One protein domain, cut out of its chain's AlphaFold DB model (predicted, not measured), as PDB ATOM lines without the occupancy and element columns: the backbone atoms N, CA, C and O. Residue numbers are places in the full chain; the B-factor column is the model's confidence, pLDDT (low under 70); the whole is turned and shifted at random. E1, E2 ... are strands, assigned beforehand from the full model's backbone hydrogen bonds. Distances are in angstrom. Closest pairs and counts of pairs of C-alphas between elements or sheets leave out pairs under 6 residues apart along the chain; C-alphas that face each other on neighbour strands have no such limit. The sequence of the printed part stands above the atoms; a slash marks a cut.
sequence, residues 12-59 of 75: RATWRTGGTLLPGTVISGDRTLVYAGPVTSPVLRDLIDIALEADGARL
ATOM      1  N   ARG A  12      40.982  32.752  92.782       89.88
ATOM      2  CA  ARG A  12      41.286  31.328  92.894       89.88
ATOM      3  C   ARG A  12      40.212  30.665  93.736       89.88
ATOM      4  O   ARG A  12      39.954  31.100  94.853       89.88
ATOM      5  N   ALA A  13      39.624  29.598  93.213       91.25
ATOM      6  CA  ALA A  13      38.808  28.686  93.994       91.25
ATOM      7  C   ALA A  13      39.588  27.392  94.226       91.25
ATOM      8  O   ALA A  13      40.183  26.852  93.294       91.25
ATOM      9  N   THR A  14      39.574  26.886  95.452       94.94
ATOM     10  CA  THR A  14      40.120  25.572  95.811       94.94
ATOM     11  C   THR A  14      39.047  24.821  96.569       94.94
ATOM     12  O   THR A  14      38.431  25.389  97.469       94.94
ATOM     13  N   TRP A  15      38.808  23.560  96.224       94.06
ATOM     14  CA  TRP A  15      37.764  22.777  96.869       94.06
ATOM     15  C   TRP A  15      38.219  21.385  97.276       94.06
ATOM     16  O   TRP A  15      39.086  20.761  96.656       94.06
ATOM     17  N   ARG A  16      37.593  20.899  98.344       96.25
ATOM     18  CA  ARG A  16      37.680  19.519  98.824       96.25
ATOM     19  C   ARG A  16      36.302  18.884  98.695       96.25
ATOM     20  O   ARG A  16      35.293  19.580  98.780       96.25
ATOM     21  N   THR A  17      36.277  17.579  98.474       93.62
ATOM     22  CA  THR A  17      35.046  16.810  98.271       93.62
ATOM     23  C   THR A  17      34.936  15.734  99.346       93.62
ATOM     24  O   THR A  17      35.951  15.295  99.898       93.62
ATOM     25  N   GLY A  18      33.708  15.337  99.677       90.19
ATOM     26  CA  GLY A  18      33.416  14.266 100.633       90.19
ATOM     27  C   GLY A  18      32.989  12.951  99.974       90.19
ATOM     28  O   GLY A  18      32.716  11.984 100.687       90.19
ATOM     29  N   GLY A  19      32.887  12.908  98.645       85.94
ATOM     30  CA  GLY A  19      32.274  11.802  97.921       85.94
ATOM     31  C   GLY A  19      32.809  11.618  96.502       85.94
ATOM     32  O   GLY A  19      33.956  11.234  96.301       85.94
ATOM     33  N   THR A  20      31.918  11.764  95.524       88.12
ATOM     34  CA  THR A  20      32.092  11.282  94.144       88.12
ATOM     35  C   THR A  20      32.906  12.218  93.241       88.12
ATOM     36  O   THR A  20      33.427  11.782  92.215       88.12
ATOM     37  N   LEU A  21      32.976  13.505  93.567       90.69
ATOM     38  CA  LEU A  21      33.669  14.522  92.784       90.69
ATOM     39  C   LEU A  21      35.165  14.545  93.101       90.69
ATOM     40  O   LEU A  21      35.614  14.190  94.192       90.69
ATOM     41  N   LEU A  22      35.939  15.035  92.141       92.25
ATOM     42  CA  LEU A  22      37.372  15.251  92.274       92.25
ATOM     43  C   LEU A  22      37.640  16.569  93.024       92.25
ATOM     44  O   LEU A  22      37.047  17.594  92.671       92.25
ATOM     45  N   PRO A  23      38.544  16.588  94.022       94.19
ATOM     46  CA  PRO A  23      39.042  17.833  94.599       94.19
ATOM     47  C   PRO A  23      39.911  18.576  93.581       94.19
ATOM     48  O   PRO A  23      40.502  17.965  92.688       94.19
ATOM     49  N   GLY A  24      40.039  19.894  93.724       93.19
ATOM     50  CA  GLY A  24      40.818  20.662  92.763       93.19
ATOM     51  C   GLY A  24      40.956  22.140  93.078       93.19
ATOM     52  O   GLY A  24      40.595  22.620  94.154       93.19
ATOM     53  N   THR A  25      41.537  22.854  92.118       93.31
ATOM     54  CA  THR A  25      41.693  24.306  92.139       93.31
ATOM     55  C   THR A  25      41.467  24.872  90.741       93.31
ATOM     56  O   THR A  25      41.756  24.207  89.747       93.31
ATOM     57  N   VAL A  26      40.930  26.086  90.652       88.88
ATOM     58  CA  VAL A  26      40.692  26.781  89.386       88.88
ATOM     59  C   VAL A  26      40.902  28.274  89.558       88.88
ATOM     60  O   VAL A  26      40.597  28.852  90.605       88.88
ATOM     61  N   ILE A  27      41.431  28.902  88.515       87.25
ATOM     62  CA  ILE A  27      41.517  30.353  88.400       87.25
ATOM     63  C   ILE A  27      40.336  30.845  87.571       87.25
ATOM     64  O   ILE A  27      39.938  30.214  86.595       87.25
ATOM     65  N   SER A  28      39.767  31.984  87.947       79.94
ATOM     66  CA  SER A  28      38.679  32.643  87.223       79.94
ATOM     67  C   SER A  28      38.931  32.698  85.705       79.94
ATOM     68  O   SER A  28      39.897  33.318  85.246       79.94
ATOM     69  N   GLY A  29      38.029  32.086  84.933       78.38
ATOM     70  CA  GLY A  29      38.110  31.988  83.471       78.38
ATOM     71  C   GLY A  29      38.673  30.673  82.934       78.38
ATOM     72  O   GLY A  29      38.554  30.432  81.734       78.38
ATOM     73  N   ASP A  30      39.245  29.831  83.793       83.88
ATOM     74  CA  ASP A  30      39.748  28.512  83.417       83.88
ATOM     75  C   ASP A  30      38.693  27.420  83.667       83.88
ATOM     76  O   ASP A  30      37.668  27.637  84.321       83.88
ATOM     77  N   ARG A  31      38.945  26.221  83.129       83.19
ATOM     78  CA  ARG A  31      38.127  25.018  83.341       83.19
ATOM     79  C   ARG A  31      38.950  23.960  84.054       83.19
ATOM     80  O   ARG A  31      40.153  23.845  83.842       83.19
ATOM     81  N   THR A  32      38.270  23.160  84.859       86.31
ATOM     82  CA  THR A  32      38.859  22.055  85.612       86.31
ATOM     83  C   THR A  32      37.936  20.845  85.553       86.31
ATOM     84  O   THR A  32      36.713  20.993  85.536       86.31
ATOM     85  N   LEU A  33      38.514  19.648  85.530       87.00
ATOM     86  CA  LEU A  33      37.746  18.412  85.619       87.00
ATOM     87  C   LEU A  33      37.255  18.234  87.060       87.00
ATOM     88  O   LEU A  33      38.060  18.254  87.989       87.00
ATOM     89  N   VAL A  34      35.946  18.065  87.244       87.94
ATOM     90  CA  VAL A  34      35.327  17.861  88.571       87.94
ATOM     91  C   VAL A  34      34.855  16.428  88.791       87.94
ATOM     92  O   VAL A  34      34.565  16.042  89.917       87.94
ATOM     93  N   TYR A  35      34.788  15.623  87.735       88.12
ATOM     94  CA  TYR A  35      34.363  14.232  87.793       88.12
ATOM     95  C   TYR A  35      34.955  13.454  86.618       88.12
ATOM     96  O   TYR A  35      35.055  13.990  85.516       88.12
ATOM     97  N   ALA A  36      35.327  12.198  86.853       85.56
ATOM     98  CA  ALA A  36      35.765  11.272  85.819       85.56
ATOM     99  C   ALA A  36      35.284   9.863  86.168       85.56
ATOM    100  O   ALA A  36      35.584   9.358  87.249       85.56
ATOM    101  N   GLY A  37      34.556   9.229  85.253       84.94
ATOM    102  CA  GLY A  37      34.049   7.873  85.438       84.94
ATOM    103  C   GLY A  37      32.622   7.690  84.923       84.94
ATOM    104  O   GLY A  37      32.019   8.629  84.404       84.94
ATOM    105  N   PRO A  38      32.080   6.469  85.044       84.38
ATOM    106  CA  PRO A  38      30.730   6.165  84.594       84.38
ATOM    107  C   PRO A  38      29.673   6.736  85.549       84.38
ATOM    108  O   PRO A  38      29.665   6.432  86.744       84.38
ATOM    109  N   VAL A  39      28.715   7.489  85.003       84.88
ATOM    110  CA  VAL A  39      27.524   7.938  85.739       84.88
ATOM    111  C   VAL A  39      26.511   6.791  85.789       84.88
ATOM    112  O   VAL A  39      25.752   6.566  84.853       84.88
ATOM    113  N   THR A  40      26.514   6.030  86.883       84.81
ATOM    114  CA  THR A  40      25.669   4.826  87.053       84.81
ATOM    115  C   THR A  40      24.317   5.097  87.717       84.81
ATOM    116  O   THR A  40      23.507   4.187  87.880       84.81
ATOM    117  N   SER A  41      24.068   6.344  88.115       86.00
ATOM    118  CA  SER A  41      22.878   6.787  88.840       86.00
ATOM    119  C   SER A  41      22.287   8.026  88.161       86.00
ATOM    120  O   SER A  41      23.051   8.854  87.664       86.00
ATOM    121  N   PRO A  42      20.957   8.231  88.207       86.00
ATOM    122  CA  PRO A  42      20.321   9.461  87.724       86.00
ATOM    123  C   PRO A  42      20.778  10.734  88.454       86.00
ATOM    124  O   PRO A  42      20.483  11.841  88.010       86.00
ATOM    125  N   VAL A  43      21.443  10.590  89.605       85.31
ATOM    126  CA  VAL A  43      21.929  11.700  90.429       85.31
ATOM    127  C   VAL A  43      23.374  11.448  90.841       85.31
ATOM    128  O   VAL A  43      23.698  10.369  91.345       85.31
ATOM    129  N   LEU A  44      24.201  12.486  90.710       85.12
ATOM    130  CA  LEU A  44      25.527  12.571  91.310       85.12
ATOM    131  C   LEU A  44      25.462  13.533  92.502       85.12
ATOM    132  O   LEU A  44      24.983  14.660  92.373       85.12
ATOM    133  N   ARG A  45      25.878  13.066  93.682       89.00
ATOM    134  CA  ARG A  45      25.806  13.828  94.937       89.00
ATOM    135  C   ARG A  45      27.181  13.905  95.581       89.00
ATOM    136  O   ARG A  45      27.910  12.915  95.620       89.00
ATOM    137  N   ASP A  46      27.490  15.076  96.118       89.81
ATOM    138  CA  ASP A  46      28.673  15.318  96.932       89.81
ATOM    139  C   ASP A  46      28.421  16.473  97.912       89.81
ATOM    140  O   ASP A  46      27.458  17.229  97.754       89.81
ATOM    141  N   LEU A  47      29.292  16.596  98.909       92.19
ATOM    142  CA  LEU A  47      29.458  17.768  99.754       92.19
ATOM    143  C   LEU A  47      30.815  18.399  99.425       92.19
ATOM    144  O   LEU A  47      31.842  17.721  99.444       92.19
ATOM    145  N   ILE A  48      30.802  19.692  99.107       90.94
ATOM    146  CA  ILE A  48      31.992  20.416  98.662       90.94
ATOM    147  C   ILE A  48      32.286  21.551  99.639       90.94
ATOM    148  O   ILE A  48      31.441  22.423  99.841       90.94
ATOM    149  N   ASP A  49      33.506  21.568 100.170       95.00
ATOM    150  CA  ASP A  49      34.056  22.709 100.902       95.00
ATOM    151  C   ASP A  49      34.893  23.552  99.942       95.00
ATOM    152  O   ASP A  49      35.883  23.059  99.394       95.00
ATOM    153  N   ILE A  50      34.504  24.813  99.728       92.25
ATOM    154  CA  ILE A  50      35.140  25.720  98.761       92.25
ATOM    155  C   ILE A  50      35.782  26.901  99.492       92.25
ATOM    156  O   ILE A  50      35.110  27.636 100.216       92.25
ATOM    157  N   ALA A  51      37.072  27.119  99.243       94.06
ATOM    158  CA  ALA A  51      37.807  28.317  99.627       94.06
ATOM    159  C   ALA A  51      37.999  29.228  98.407       94.06
ATOM    160  O   ALA A  51      38.382  28.760  97.331       94.06
ATOM    161  N   LEU A  52      37.741  30.525  98.586       89.75
ATOM    162  CA  LEU A  52      37.888  31.553  97.557       89.75
ATOM    163  C   LEU A  52      38.945  32.567  97.991       89.75
ATOM    164  O   LEU A  52      38.858  33.135  99.079       89.75
ATOM    165  N   GLU A  53      39.921  32.813  97.125       91.38
ATOM    166  CA  GLU A  53      41.025  33.739  97.361       91.38
ATOM    167  C   GLU A  53      41.092  34.768  96.232       91.38
ATOM    168  O   GLU A  53      41.135  34.412  95.052       91.38
ATOM    169  N   ALA A  54      41.139  36.047  96.591       87.50
ATOM    170  CA  ALA A  54      41.300  37.155  95.658       87.50
ATOM    171  C   ALA A  54      42.374  38.124  96.170       87.50
ATOM    172  O   ALA A  54      42.579  38.258  97.378       87.50
ATOM    173  N   ASP A  55      43.039  38.825  95.254       84.12
ATOM    174  CA  ASP A  55      43.938  39.925  95.608       84.12
ATOM    175  C   ASP A  55      43.112  41.123  96.102       84.12
ATOM    176  O   ASP A  55      42.488  41.836  95.313       84.12
ATOM    177  N   GLY A  56      43.105  41.341  97.419       79.50
ATOM    178  CA  GLY A  56      42.341  42.414  98.059       79.50
ATOM    179  C   GLY A  56      42.749  43.820  97.613       79.50
ATOM    180  O   GLY A  56      41.920  44.722  97.650       79.50
ATOM    181  N   ALA A  57      43.976  44.016  97.113       85.00
ATOM    182  CA  ALA A  57      44.386  45.301  96.540       85.00
ATOM    183  C   ALA A  57      43.690  45.594  95.199       85.00
ATOM    184  O   ALA A  57      43.618  46.745  94.771       85.00
ATOM    185  N   ARG A  58      43.176  44.553  94.532       78.19
ATOM    186  CA  ARG A  58      42.436  44.640  93.266       78.19
ATOM    187  C   ARG A  58      40.924  44.540  93.439       78.19
ATOM    188  O   ARG A  58      40.199  44.739  92.467       78.19
ATOM    189  N   LEU A  59      40.444  44.248  94.647       81.38
ATOM    190  CA  LEU A  59      39.021  44.203  94.957       81.38
ATOM    191  C   LEU A  59      38.533  45.611  95.317       81.38
ATOM    192  O   LEU A  59      38.508  46.011  96.477       81.38
TER     193      LEU A  59
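AT A GLANCE: This is residues 12 to 59 of the 75 residues of an uncharacterized protein of Erythrobacter ramosus (UniProt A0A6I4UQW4). What is the shape? It has little regular structure: a small sheet of three antiparallel strands, E2 - E1 - E3, with a long loop, residues 28 to 47, of which residues 38 to 43 stick out. What is printed? There are 48 residues with no named helix and strands E1, E2, E3 along the chain; the class is all strand, with 17 residues in named elements. How spread is it? It is a loose rod of 45 by 19 by 14 A; the radius of gyration of the C-alphas is 13.4 A.

HOW THE PARTS SIT: Which strand is inner? E1, residues 12 to 17, is antiparallel to edge strand E3, residues 48 to 54, at 166 degrees. C-alphas 15 and 50 face each other at 4.4 A; N 14 and O 51, 2.9 A apart, are within hydrogen-bond range. And the other edge? E2, residues 24 to 27, forms a hairpin with E1, antiparallel at 163 degrees. C-alphas 25 and 14 face each other at 4.2 A; N 13 and O 26, 2.9 A apart, are within hydrogen-bond range. E2 and E3 are apart.

IN THESE COORDINATES: Where does E1 begin? C-alpha 12 is at (41.286, 31.328, 92.894), and E1 is 16.7 A long. Where does E3 end? C-alpha 54 is at (41.300, 37.155, 95.658); E3 is 19.4 A long and E2 10.7 A.

THE WHOLE: How large is it? The C-alphas farthest apart, of Thr 40 and Ala 57, are 45.6 A apart. Which link is long? E2 to E3, 20 residues; the printed part has no cut, and no printed residue is under 70 in pLDDT.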